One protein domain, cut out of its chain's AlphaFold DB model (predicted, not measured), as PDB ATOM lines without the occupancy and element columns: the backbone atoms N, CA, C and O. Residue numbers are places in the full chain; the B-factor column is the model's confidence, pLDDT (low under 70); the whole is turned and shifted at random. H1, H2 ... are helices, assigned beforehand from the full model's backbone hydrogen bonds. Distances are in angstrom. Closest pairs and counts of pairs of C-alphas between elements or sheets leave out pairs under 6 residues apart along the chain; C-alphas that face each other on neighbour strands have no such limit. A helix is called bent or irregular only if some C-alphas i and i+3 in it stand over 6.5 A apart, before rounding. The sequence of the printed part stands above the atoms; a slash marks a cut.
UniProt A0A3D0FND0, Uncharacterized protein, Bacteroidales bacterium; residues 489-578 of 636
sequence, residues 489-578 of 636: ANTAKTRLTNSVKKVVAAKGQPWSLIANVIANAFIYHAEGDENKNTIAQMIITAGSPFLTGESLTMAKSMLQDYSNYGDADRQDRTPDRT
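AT A GLANCE: This is residues 489 to 578 of the 636 residues of an uncharacterized protein of Bacteroidales bacterium (UniProt A0A3D0FND0). Helices H1, H2 and H4 lie in a row, with H3 loosely over one side of H2 and H4, and a tail, residues 561 to 578, follows. The printed part has 90 residues, four named helices, H1 to H4, and no named strand: all helix, compact, radius of gyration of the C-alphas 13.5 A, spans 34 by 33 by 23 A.

HOW THE PARTS SIT: H1, residues 489 to 506, and H2, residues 511 to 527, touch as a hairpin, closest at C-alphas 505 and 512, 3.9 A. H2, irregular with C-alphas 513 and 516 7.7 A apart, forms an up-and-down bundle, each helix running against the one before, with H3, residues 532 to 542, and H4, residues 549 to 560. H2 touches H4, closest at C-alphas 525 and 558, 5.6 A. O i to N i+4 pairs are within hydrogen-bond range throughout H1 and H3, 11 of 13 in H2, 7 of 8 in H4.

IN THESE COORDINATES: H1, 26.1 A long, begins at C-alpha 489 (-27.410, -19.683, -40.891); H2 measures 22.9 A, H3 15.1 A, and H4, 16.4 A, ends at C-alpha 560 (-42.721, -16.969, -22.246).

THE WHOLE: The printed part has no cut; pLDDT is under 70 at residues 531 to 546 and 560 to 574.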
ATOM      1  N   ALA A 489     -26.366 -19.837 -41.907       89.75
ATOM      2  CA  ALA A 489     -27.410 -19.683 -40.891       89.75
ATOM      3  C   ALA A 489     -28.719 -20.414 -41.256       89.75
ATOM      4  O   ALA A 489     -29.342 -21.053 -40.405       89.75
ATOM      5  N   ASN A 490     -29.117 -20.401 -42.535       91.19
ATOM      6  CA  ASN A 490     -30.297 -21.132 -43.009       91.19
ATOM      7  C   ASN A 490     -30.095 -22.651 -42.944       91.19
ATOM      8  O   ASN A 490     -31.022 -23.387 -42.589       91.19
ATOM      9  N   THR A 491     -28.888 -23.127 -43.254       90.31
ATOM     10  CA  THR A 491     -28.513 -24.542 -43.135       90.31
ATOM     11  C   THR A 491     -28.572 -24.999 -41.677       90.31
ATOM     12  O   THR A 491     -29.215 -26.009 -41.373       90.31
ATOM     13  N   ALA A 492     -27.986 -24.217 -40.768       92.69
ATOM     14  CA  ALA A 492     -28.025 -24.446 -39.329       92.69
ATOM     15  C   ALA A 492     -29.470 -24.514 -38.806       92.69
ATOM     16  O   ALA A 492     -29.869 -25.506 -38.185       92.69
ATOM     17  N   LYS A 493     -30.293 -23.510 -39.144       93.44
ATOM     18  CA  LYS A 493     -31.711 -23.435 -38.763       93.44
ATOM     19  C   LYS A 493     -32.511 -24.630 -39.273       93.44
ATOM     20  O   LYS A 493     -33.289 -25.229 -38.528       93.44
ATOM     21  N   THR A 494     -32.298 -25.016 -40.531       92.75
ATOM     22  CA  THR A 494     -32.978 -26.159 -41.160       92.75
ATOM     23  C   THR A 494     -32.621 -27.471 -40.467       92.75
ATOM     24  O   THR A 494     -33.508 -28.296 -40.221       92.75
ATOM     25  N   ARG A 495     -31.347 -27.668 -40.108       92.44
ATOM     26  CA  ARG A 495     -30.895 -28.871 -39.398       92.44
ATOM     27  C   ARG A 495     -31.546 -28.988 -38.025       92.44
ATOM     28  O   ARG A 495     -32.151 -30.022 -37.743       92.44
ATOM     29  N   LEU A 496     -31.500 -27.923 -37.220       92.56
ATOM     30  CA  LEU A 496     -32.142 -27.908 -35.904       92.56
ATOM     31  C   LEU A 496     -33.650 -28.171 -36.022       92.56
ATOM     32  O   LEU A 496     -34.171 -29.078 -35.375       92.56
ATOM     33  N   THR A 497     -34.325 -27.455 -36.928       92.44
ATOM     34  CA  THR A 497     -35.767 -27.597 -37.185       92.44
ATOM     35  C   THR A 497     -36.146 -29.043 -37.509       92.44
ATOM     36  O   THR A 497     -37.083 -29.592 -36.931       92.44
ATOM     37  N   ASN A 498     -35.422 -29.691 -38.426       92.75
ATOM     38  CA  ASN A 498     -35.718 -31.064 -38.834       92.75
ATOM     39  C   ASN A 498     -35.453 -32.074 -37.714       92.75
ATOM     40  O   ASN A 498     -36.225 -33.021 -37.555       92.75
ATOM     41  N   SER A 499     -34.398 -31.874 -36.925       90.25
ATOM     42  CA  SER A 499     -34.073 -32.760 -35.806       90.25
ATOM     43  C   SER A 499     -35.105 -32.663 -34.682       90.25
ATOM     44  O   SER A 499     -35.579 -33.702 -34.221       90.25
ATOM     45  N   VAL A 500     -35.564 -31.459 -34.321       89.50
ATOM     46  CA  VAL A 500     -36.647 -31.297 -33.332       89.50
ATOM     47  C   VAL A 500     -37.942 -31.949 -33.827       89.50
ATOM     48  O   VAL A 500     -38.577 -32.695 -33.082       89.50
ATOM     49  N   LYS A 501     -38.309 -31.772 -35.107       91.06
ATOM     50  CA  LYS A 501     -39.484 -32.449 -35.691       91.06
ATOM     51  C   LYS A 501     -39.403 -33.967 -35.567       91.06
ATOM     52  O   LYS A 501     -40.403 -34.590 -35.221       91.06
ATOM     53  N   LYS A 502     -38.234 -34.559 -35.843       90.56
ATOM     54  CA  LYS A 502     -38.018 -36.011 -35.725       90.56
ATOM     55  C   LYS A 502     -38.218 -36.491 -34.285       90.56
ATOM     56  O   LYS A 502     -38.955 -37.453 -34.086       90.56
ATOM     57  N   VAL A 503     -37.626 -35.804 -33.303       88.44
ATOM     58  CA  VAL A 503     -37.764 -36.139 -31.870       88.44
ATOM     59  C   VAL A 503     -39.227 -36.078 -31.436       88.44
ATOM     60  O   VAL A 503     -39.748 -37.032 -30.864       88.44
ATOM     61  N   VAL A 504     -39.928 -34.995 -31.776       87.50
ATOM     62  CA  VAL A 504     -41.338 -34.822 -31.400       87.50
ATOM     63  C   VAL A 504     -42.231 -35.856 -32.091       87.50
ATOM     64  O   VAL A 504     -43.111 -36.434 -31.457       87.50
ATOM     65  N   ALA A 505     -41.997 -36.137 -33.375       89.69
ATOM     66  CA  ALA A 505     -42.772 -37.126 -34.117       89.69
ATOM     67  C   ALA A 505     -42.578 -38.560 -33.598       89.69
ATOM     68  O   ALA A 505     -43.519 -39.354 -33.652       89.69
ATOM     69  N   ALA A 506     -41.401 -38.886 -33.054       90.31
ATOM     70  CA  ALA A 506     -41.111 -40.201 -32.481       90.31
ATOM     71  C   ALA A 506     -41.972 -40.533 -31.245       90.31
ATOM     72  O   ALA A 506     -42.162 -41.708 -30.943       90.31
ATOM     73  N   LYS A 507     -42.567 -39.529 -30.580       85.88
ATOM     74  CA  LYS A 507     -43.525 -39.725 -29.472       85.88
ATOM     75  C   LYS A 507     -44.885 -40.279 -29.930       85.88
ATOM     76  O   LYS A 507     -45.724 -40.606 -29.095       85.88
ATOM     77  N   GLY A 508     -45.120 -40.389 -31.241       88.25
ATOM     78  CA  GLY A 508     -46.372 -40.884 -31.804       88.25
ATOM     79  C   GLY A 508     -47.512 -39.864 -31.738       88.25
ATOM     80  O   GLY A 508     -47.308 -38.666 -31.558       88.25
ATOM     81  N   GLN A 509     -48.740 -40.331 -31.928       84.88
ATOM     82  CA  GLN A 509     -49.930 -39.478 -31.915       84.88
ATOM     83  C   GLN A 509     -50.332 -39.110 -30.471       84.88
ATOM     84  O   GLN A 509     -50.308 -39.992 -29.616       84.88
ATOM     85  N   PRO A 510     -50.725 -37.850 -30.173       82.75
ATOM     86  CA  PRO A 510     -50.951 -36.743 -31.110       82.75
ATOM     87  C   PRO A 510     -49.712 -35.873 -31.420       82.75
ATOM     88  O   PRO A 510     -49.800 -34.969 -32.250       82.75
ATOM     89  N   TRP A 511     -48.557 -36.126 -30.791       84.75
ATOM     90  CA  TRP A 511     -47.337 -35.309 -30.916       84.75
ATOM     91  C   TRP A 511     -46.844 -35.161 -32.360       84.75
ATOM     92  O   TRP A 511     -46.463 -34.069 -32.784       84.75
ATOM     93  N   SER A 512     -46.934 -36.220 -33.165       87.62
ATOM     94  CA  SER A 512     -46.562 -36.169 -34.581       87.62
ATOM     95  C   SER A 512     -47.395 -35.182 -35.412       87.62
ATOM     96  O   SER A 512     -46.890 -34.678 -36.412       87.62
ATOM     97  N   LEU A 513     -48.631 -34.849 -35.009       84.88
ATOM     98  CA  LEU A 513     -49.463 -33.844 -35.700       84.88
ATOM     99  C   LEU A 513     -49.049 -32.407 -35.375       84.88
ATOM    100  O   LEU A 513     -49.344 -31.496 -36.147       84.88
ATOM    101  N   ILE A 514     -48.365 -32.199 -34.250       84.62
ATOM    102  CA  ILE A 514     -47.929 -30.881 -33.774       84.62
ATOM    103  C   ILE A 514     -46.409 -30.687 -33.862       84.62
ATOM    104  O   ILE A 514     -45.909 -29.636 -33.471       84.62
ATOM    105  N   ALA A 515     -45.663 -31.644 -34.425       88.06
ATOM    106  CA  ALA A 515     -44.201 -31.602 -34.508       88.06
ATOM    107  C   ALA A 515     -43.656 -30.322 -35.167       88.06
ATOM    108  O   ALA A 515     -42.659 -29.770 -34.712       88.06
ATOM    109  N   ASN A 516     -44.335 -29.802 -36.197       87.25
ATOM    110  CA  ASN A 516     -43.964 -28.527 -36.823       87.25
ATOM    111  C   ASN A 516     -44.135 -27.329 -35.877       87.25
ATOM    112  O   ASN A 516     -43.321 -26.412 -35.906       87.25
ATOM    113  N   VAL A 517     -45.185 -27.336 -35.053       83.25
ATOM    114  CA  VAL A 517     -45.483 -26.253 -34.107       83.25
ATOM    115  C   VAL A 517     -44.431 -26.229 -33.003       83.25
ATOM    116  O   VAL A 517     -43.865 -25.174 -32.738       83.25
ATOM    117  N   ILE A 518     -44.120 -27.395 -32.428       84.56
ATOM    118  CA  ILE A 518     -43.093 -27.526 -31.387       84.56
ATOM    119  C   ILE A 518     -41.709 -27.172 -31.933       84.56
ATOM    120  O   ILE A 518     -40.977 -26.436 -31.285       84.56
ATOM    121  N   ALA A 519     -41.360 -27.623 -33.142       87.75
ATOM    122  CA  ALA A 519     -40.080 -27.269 -33.748       87.75
ATOM    123  C   ALA A 519     -39.936 -25.761 -33.964       87.75
ATOM    124  O   ALA A 519     -38.890 -25.210 -33.652       87.75
ATOM    125  N   ASN A 520     -40.983 -25.079 -34.437       85.00
ATOM    126  CA  ASN A 520     -40.933 -23.627 -34.569       85.00
ATOM    127  C   ASN A 520     -40.815 -22.939 -33.200       85.00
ATOM    128  O   ASN A 520     -40.033 -22.007 -33.085       85.00
ATOM    129  N   ALA A 521     -41.545 -23.396 -32.174       82.62
ATOM    130  CA  ALA A 521     -41.429 -22.839 -30.822       82.62
ATOM    131  C   ALA A 521     -40.003 -22.989 -30.270       82.62
ATOM    132  O   ALA A 521     -39.450 -22.028 -29.751       82.62
ATOM    133  N   PHE A 522     -39.381 -24.152 -30.487       86.38
ATOM    134  CA  PHE A 522     -37.988 -24.403 -30.121       86.38
ATOM    135  C   PHE A 522     -37.015 -23.471 -30.856       86.38
ATOM    136  O   PHE A 522     -36.046 -23.011 -30.270       86.38
ATOM    137  N   ILE A 523     -37.256 -23.182 -32.141       88.31
ATOM    138  CA  ILE A 523     -36.442 -22.225 -32.902       88.31
ATOM    139  C   ILE A 523     -36.552 -20.814 -32.320       88.31
ATOM    140  O   ILE A 523     -35.527 -20.161 -32.192       88.31
ATOM    141  N   TYR A 524     -37.755 -20.351 -31.970       84.56
ATOM    142  CA  TYR A 524     -37.916 -19.029 -31.354       84.56
ATOM    143  C   TYR A 524     -37.236 -18.951 -29.994       84.56
ATOM    144  O   TYR A 524     -36.558 -17.970 -29.734       84.56
ATOM    145  N   HIS A 525     -37.355 -20.008 -29.191       85.25
ATOM    146  CA  HIS A 525     -36.628 -20.115 -27.933       85.25
ATOM    147  C   HIS A 525     -35.113 -20.039 -28.143       85.25
ATOM    148  O   HIS A 525     -34.421 -19.249 -27.522       85.25
ATOM    149  N   ALA A 526     -34.589 -20.784 -29.122       87.94
ATOM    150  CA  ALA A 526     -33.174 -20.724 -29.466       87.94
ATOM    151  C   ALA A 526     -32.727 -19.340 -29.983       87.94
ATOM    152  O   ALA A 526     -31.559 -18.995 -29.842       87.94
ATOM    153  N   GLU A 527     -33.619 -18.555 -30.597       86.94
ATOM    154  CA  GLU A 527     -33.342 -17.187 -31.055       86.94
ATOM    155  C   GLU A 527     -33.361 -16.146 -29.916       86.94
ATOM    156  O   GLU A 527     -32.801 -15.060 -30.116       86.94
ATOM    157  N   GLY A 528     -33.944 -16.475 -28.756       80.44
ATOM    158  CA  GLY A 528     -34.081 -15.624 -27.568       80.44
ATOM    159  C   GLY A 528     -35.068 -14.454 -27.716       80.44
ATOM    160  O   GLY A 528     -35.498 -14.111 -28.823       80.44
ATOM    161  N   ASP A 529     -35.398 -13.805 -26.591       71.69
ATOM    162  CA  ASP A 529     -36.284 -12.630 -26.488       71.69
ATOM    163  C   ASP A 529     -37.679 -12.839 -27.125       71.69
ATOM    164  O   ASP A 529     -38.188 -12.015 -27.903       71.69
ATOM    165  N   GLU A 530     -38.359 -13.936 -26.791       70.75
ATOM    166  CA  GLU A 530     -39.541 -14.384 -27.524       70.75
ATOM    167  C   GLU A 530     -40.710 -13.380 -27.433       70.75
ATOM    168  O   GLU A 530     -41.169 -12.952 -26.368       70.75
ATOM    169  N   ASN A 531     -41.233 -12.955 -28.589       63.41
ATOM    170  CA  ASN A 531     -42.257 -11.909 -28.657       63.41
ATOM    171  C   ASN A 531     -43.684 -12.465 -28.501       63.41
ATOM    172  O   ASN A 531     -44.177 -13.190 -29.371       63.41
ATOM    173  N   LYS A 532     -44.407 -12.025 -27.455       57.28
ATOM    174  CA  LYS A 532     -45.798 -12.430 -27.124       57.28
ATOM    175  C   LYS A 532     -46.789 -12.341 -28.296       57.28
ATOM    176  O   LYS A 532     -47.726 -13.136 -28.361       57.28
ATOM    177  N   ASN A 533     -46.574 -11.433 -29.250       57.41
ATOM    178  CA  ASN A 533     -47.430 -11.299 -30.434       57.41
ATOM    179  C   ASN A 533     -47.165 -12.393 -31.480       57.41
ATOM    180  O   ASN A 533     -48.114 -12.955 -32.028       57.41
ATOM    181  N   THR A 534     -45.901 -12.756 -31.710       59.38
ATOM    182  CA  THR A 534     -45.516 -13.892 -32.569       59.38
ATOM    183  C   THR A 534     -46.057 -15.203 -31.996       59.38
ATOM    184  O   THR A 534     -46.540 -16.061 -32.729       59.38
ATOM    185  N   ILE A 535     -46.075 -15.304 -30.668       54.41
ATOM    186  CA  ILE A 535     -46.541 -16.455 -29.886       54.41
ATOM    187  C   ILE A 535     -48.047 -16.651 -30.015       54.41
ATOM    188  O   ILE A 535     -48.511 -17.748 -30.336       54.41
ATOM    189  N   ALA A 536     -48.819 -15.578 -29.824       55.22
ATOM    190  CA  ALA A 536     -50.255 -15.596 -30.062       55.22
ATOM    191  C   ALA A 536     -50.550 -15.957 -31.525       55.22
ATOM    192  O   ALA A 536     -51.379 -16.825 -31.781       55.22
ATOM    193  N   GLN A 537     -49.812 -15.381 -32.479       57.88
ATOM    194  CA  GLN A 537     -50.010 -15.652 -33.898       57.88
ATOM    195  C   GLN A 537     -49.662 -17.097 -34.277       57.88
ATOM    196  O   GLN A 537     -50.393 -17.698 -35.059       57.88
ATOM    197  N   MET A 538     -48.608 -17.694 -33.717       62.56
ATOM    198  CA  MET A 538     -48.265 -19.101 -33.941       62.56
ATOM    199  C   MET A 538     -49.311 -20.050 -33.374       62.56
ATOM    200  O   MET A 538     -49.715 -20.975 -34.070       62.56
ATOM    201  N   ILE A 539     -49.765 -19.823 -32.139       58.25
ATOM    202  CA  ILE A 539     -50.788 -20.655 -31.494       58.25
ATOM    203  C   ILE A 539     -52.125 -20.531 -32.246       58.25
ATOM    204  O   ILE A 539     -52.786 -21.539 -32.493       58.25
ATOM    205  N   ILE A 540     -52.488 -19.319 -32.684       55.59
ATOM    206  CA  ILE A 540     -53.686 -19.046 -33.492       55.59
ATOM    207  C   ILE A 540     -53.576 -19.680 -34.888       55.59
ATOM    208  O   ILE A 540     -54.518 -20.324 -35.339       55.59
ATOM    209  N   THR A 541     -52.428 -19.547 -35.562       52.16
ATOM    210  CA  THR A 541     -52.189 -20.126 -36.901       52.16
ATOM    211  C   THR A 541     -52.102 -21.649 -36.847       52.16
ATOM    212  O   THR A 541     -52.526 -22.326 -37.781       52.16
ATOM    213  N   ALA A 542     -51.578 -22.204 -35.751       51.62
ATOM    214  CA  ALA A 542     -51.484 -23.640 -35.552       51.62
ATOM    215  C   ALA A 542     -52.861 -24.292 -35.401       51.62
ATOM    216  O   ALA A 542     -52.978 -25.443 -35.811       51.62
ATOM    217  N   GLY A 543     -53.862 -23.599 -34.829       51.16
ATOM    218  CA  GLY A 543     -55.290 -23.975 -34.820       51.16
ATOM    219  C   GLY A 543     -55.611 -25.426 -34.431       51.16
ATOM    220  O   GLY A 543     -56.705 -25.915 -34.705       51.16
ATOM    221  N   SER A 544     -54.645 -26.145 -33.862       60.06
ATOM    222  CA  SER A 544     -54.646 -27.599 -33.864       60.06
ATOM    223  C   SER A 544     -55.400 -28.062 -32.630       60.06
ATOM    224  O   SER A 544     -54.933 -27.797 -31.520       60.06
ATOM    225  N   PRO A 545     -56.520 -28.796 -32.773       62.56
ATOM    226  CA  PRO A 545     -57.242 -29.346 -31.624       62.56
ATOM    227  C   PRO A 545     -56.373 -30.307 -30.792       62.56
ATOM    228  O   PRO A 545     -56.755 -30.695 -29.694       62.56
ATOM    229  N   PHE A 546     -55.198 -30.679 -31.308       63.34
ATOM    230  CA  PHE A 546     -54.236 -31.574 -30.687       63.34
ATOM    231  C   PHE A 546     -53.202 -30.866 -29.795       63.34
ATOM    232  O   PHE A 546     -52.548 -31.541 -29.003       63.34
ATOM    233  N   LEU A 547     -53.058 -29.535 -29.873       71.19
ATOM    234  CA  LEU A 547     -52.165 -28.772 -28.989       71.19
ATOM    235  C   LEU A 547     -52.866 -28.488 -27.650       71.19
ATOM    236  O   LEU A 547     -53.421 -27.414 -27.424       71.19
ATOM    237  N   THR A 548     -52.870 -29.481 -26.763       72.31
ATOM    238  CA  THR A 548     -53.549 -29.427 -25.459       72.31
ATOM    239  C   THR A 548     -52.664 -29.995 -24.348       72.31
ATOM    240  O   THR A 548     -51.647 -30.644 -24.617       72.31
ATOM    241  N   GLY A 549     -53.022 -29.721 -23.089       79.94
ATOM    242  CA  GLY A 549     -52.339 -30.274 -21.915       79.94
ATOM    243  C   GLY A 549     -50.842 -29.949 -21.870       79.94
ATOM    244  O   GLY A 549     -50.442 -28.786 -21.962       79.94
ATOM    245  N   GLU A 550     -50.016 -30.989 -21.740       77.94
ATOM    246  CA  GLU A 550     -48.553 -30.893 -21.617       77.94
ATOM    247  C   GLU A 550     -47.896 -30.208 -22.819       77.94
ATOM    248  O   GLU A 550     -47.062 -29.327 -22.644       77.94
ATOM    249  N   SER A 551     -48.318 -30.542 -24.043       74.69
ATOM    250  CA  SER A 551     -47.734 -29.970 -25.268       74.69
ATOM    251  C   SER A 551     -47.955 -28.458 -25.386       74.69
ATOM    252  O   SER A 551     -47.066 -27.726 -25.822       74.69
ATOM    253  N   LEU A 552     -49.121 -27.976 -24.944       76.19
ATOM    254  CA  LEU A 552     -49.424 -26.548 -24.877       76.19
ATOM    255  C   LEU A 552     -48.622 -25.865 -23.765       76.19
ATOM    256  O   LEU A 552     -48.187 -24.732 -23.943       76.19
ATOM    257  N   THR A 553     -48.439 -26.541 -22.632       76.38
ATOM    258  CA  THR A 553     -47.675 -26.018 -21.489       76.38
ATOM    259  C   THR A 553     -46.202 -25.853 -21.854       76.38
ATOM    260  O   THR A 553     -45.655 -24.771 -21.673       76.38
ATOM    261  N   MET A 554     -45.602 -26.874 -22.470       78.06
ATOM    262  CA  MET A 554     -44.230 -26.844 -22.979       78.06
ATOM    263  C   MET A 554     -44.034 -25.717 -23.994       78.06
ATOM    264  O   MET A 554     -43.189 -24.846 -23.791       78.06
ATOM    265  N   ALA A 555     -44.866 -25.678 -25.042       75.31
ATOM    266  CA  ALA A 555     -44.771 -24.649 -26.072       75.31
ATOM    267  C   ALA A 555     -44.947 -23.235 -25.501       75.31
ATOM    268  O   ALA A 555     -44.275 -22.317 -25.944       75.31
ATOM    269  N   LYS A 556     -45.830 -23.043 -24.511       73.75
ATOM    270  CA  LYS A 556     -45.972 -21.749 -23.830       73.75
ATOM    271  C   LYS A 556     -44.744 -21.396 -23.003       73.75
ATOM    272  O   LYS A 556     -44.328 -20.251 -23.071       73.75
ATOM    273  N   SER A 557     -44.177 -22.343 -22.257       75.56
ATOM    274  CA  SER A 557     -43.014 -22.073 -21.403       75.56
ATOM    275  C   SER A 557     -41.769 -21.674 -22.195       75.56
ATOM    276  O   SER A 557     -41.148 -20.687 -21.837       75.56
ATOM    277  N   MET A 558     -41.495 -22.344 -23.326       76.50
ATOM    278  CA  MET A 558     -40.420 -21.972 -24.266       76.50
ATOM    279  C   MET A 558     -40.580 -20.570 -24.853       76.50
ATOM    280  O   MET A 558     -39.646 -20.015 -25.389       76.50
ATOM    281  N   LEU A 559     -41.804 -20.055 -24.883       70.38
ATOM    282  CA  LEU A 559     -42.138 -18.805 -25.552       70.38
ATOM    283  C   LEU A 559     -42.343 -17.667 -24.549       70.38
ATOM    284  O   LEU A 559     -42.486 -16.511 -24.920       70.38
ATOM    285  N   GLN A 560     -42.477 -17.976 -23.270       64.31
ATOM    286  CA  GLN A 560     -42.721 -16.969 -22.246       64.31
ATOM    287  C   GLN A 560     -41.480 -16.704 -21.409       64.31
ATOM    288  O   GLN A 560     -41.593 -15.846 -20.535       64.31
ATOM    289  N   ASP A 561     -40.379 -17.407 -21.705       60.66
ATOM    290  CA  ASP A 561     -39.199 -17.528 -20.853       60.66
ATOM    291  C   ASP A 561     -39.647 -17.779 -19.404       60.66
ATOM    292  O   ASP A 561     -39.683 -16.904 -18.538       60.66
ATOM    293  N   TYR A 562     -40.258 -18.952 -19.216       59.47
ATOM    294  CA  TYR A 562     -41.036 -19.245 -18.021       59.47
ATOM    295  C   TYR A 562     -40.731 -20.639 -17.480       59.47
ATOM    296  O   TYR A 562     -41.223 -21.658 -17.987       59.47
ATOM    297  N   SER A 563     -39.983 -20.687 -16.378       51.12
ATOM    298  CA  SER A 563     -39.799 -21.901 -15.592       51.12
ATOM    299  C   SER A 563     -40.900 -22.004 -14.522       51.12
ATOM    300  O   SER A 563     -40.907 -21.322 -13.506       51.12
ATOM    301  N   ASN A 564     -41.861 -22.915 -14.708       50.88
ATOM    302  CA  ASN A 564     -42.873 -23.253 -13.683       50.88
ATOM    303  C   ASN A 564     -42.282 -24.009 -12.469       50.88
ATOM    304  O   ASN A 564     -43.013 -24.587 -11.659       50.88
ATOM    305  N   TYR A 565     -40.958 -24.091 -12.370       48.53
ATOM    306  CA  TYR A 565     -40.266 -24.918 -11.399       48.53
ATOM    307  C   TYR A 565     -40.085 -24.142 -10.091       48.53
ATOM    308  O   TYR A 565     -39.020 -23.618  -9.789       48.53
ATOM    309  N   GLY A 566     -41.170 -24.078  -9.314       44.66
ATOM    310  CA  GLY A 566     -41.225 -23.536  -7.953       44.66
ATOM    311  C   GLY A 566     -42.265 -22.428  -7.814       44.66
ATOM    312  O   GLY A 566     -42.060 -21.358  -8.342       44.66
ATOM    313  N   ASP A 567     -43.353 -22.698  -7.087       44.88
ATOM    314  CA  ASP A 567     -44.472 -21.798  -6.742       44.88
ATOM    315  C   ASP A 567     -45.127 -20.954  -7.863       44.88
ATOM    316  O   ASP A 567     -44.500 -20.396  -8.757       44.88
ATOM    317  N   ALA A 568     -46.450 -20.793  -7.779       43.41
ATOM    318  CA  ALA A 568     -47.264 -20.082  -8.779       43.41
ATOM    319  C   ALA A 568     -46.940 -18.573  -8.942       43.41
ATOM    320  O   ALA A 568     -47.556 -17.909  -9.776       43.41
ATOM    321  N   ASP A 569     -45.986 -18.053  -8.164       39.34
ATOM    322  CA  ASP A 569     -45.616 -16.640  -8.071       39.34
ATOM    323  C   ASP A 569     -44.262 -16.309  -8.745       39.34
ATOM    324  O   ASP A 569     -43.861 -15.146  -8.765       39.34
ATOM    325  N   ARG A 570     -43.549 -17.289  -9.329       50.47
ATOM    326  CA  ARG A 570     -42.300 -17.033 -10.074       50.47
ATOM    327  C   ARG A 570     -42.596 -16.568 -11.498       50.47
ATOM    328  O   ARG A 570     -42.749 -17.389 -12.389       50.47
ATOM    329  N   GLN A 571     -42.682 -15.258 -11.722       45.25
ATOM    330  CA  GLN A 571     -42.724 -14.656 -13.063       45.25
ATOM    331  C   GLN A 571     -41.538 -13.712 -13.260       45.25
ATOM    332  O   GLN A 571     -41.720 -12.498 -13.250       45.25
ATOM    333  N   ASP A 572     -40.343 -14.256 -13.475       48.91
ATOM    334  CA  ASP A 572     -39.215 -13.454 -13.945       48.91
ATOM    335  C   ASP A 572     -38.953 -13.829 -15.403       48.91
ATOM    336  O   ASP A 572     -38.461 -14.911 -15.687       48.91
ATOM    337  N   ARG A 573     -39.351 -12.935 -16.318       60.88
ATOM    338  CA  ARG A 573     -38.902 -12.960 -17.713       60.88
ATOM    339  C   ARG A 573     -37.556 -12.262 -17.750       60.88
ATOM    340  O   ARG A 573     -37.493 -11.054 -17.493       60.88
ATOM    341  N   THR A 574     -36.513 -12.991 -18.080       63.44
ATOM    342  CA  THR A 574     -35.167 -12.466 -18.234       63.44
ATOM    343  C   THR A 574     -34.880 -12.277 -19.720       63.44
ATOM    344  O   THR A 574     -35.118 -13.161 -20.522       63.44
ATOM    345  N   PRO A 575     -34.419 -11.097 -20.156       77.88
ATOM    346  CA  PRO A 575     -33.964 -10.962 -21.532       77.88
ATOM    347  C   PRO A 575     -32.772 -11.895 -21.803       77.88
ATOM    348  O   PRO A 575     -31.768 -11.838 -21.088       77.88
ATOM    349  N   ASP A 576     -32.849 -12.701 -22.859       79.75
ATOM    350  CA  ASP A 576     -31.831 -13.714 -23.193       79.75
ATOM    351  C   ASP A 576     -30.680 -13.132 -24.000       79.75
ATOM    352  O   ASP A 576     -29.572 -13.686 -24.058       79.75
ATOM    353  N   ARG A 577     -30.951 -12.013 -24.683       88.31
ATOM    354  CA  ARG A 577     -29.968 -11.340 -25.525       88.31
ATOM    355  C   ARG A 577     -29.172 -10.298 -24.774       88.31
ATOM    356  O   ARG A 577     -27.982 -10.196 -25.048       88.31
ATOM    357  N   THR A 578     -29.787  -9.539 -23.868       91.06
ATOM    358  CA  THR A 578     -29.106  -8.457 -23.139       91.06
ATOM    359  C   THR A 578     -29.615  -8.302 -21.711       91.06
ATOM    360  O   THR A 578     -30.763  -7.908 -21.525       91.06
TER     361      THR A 578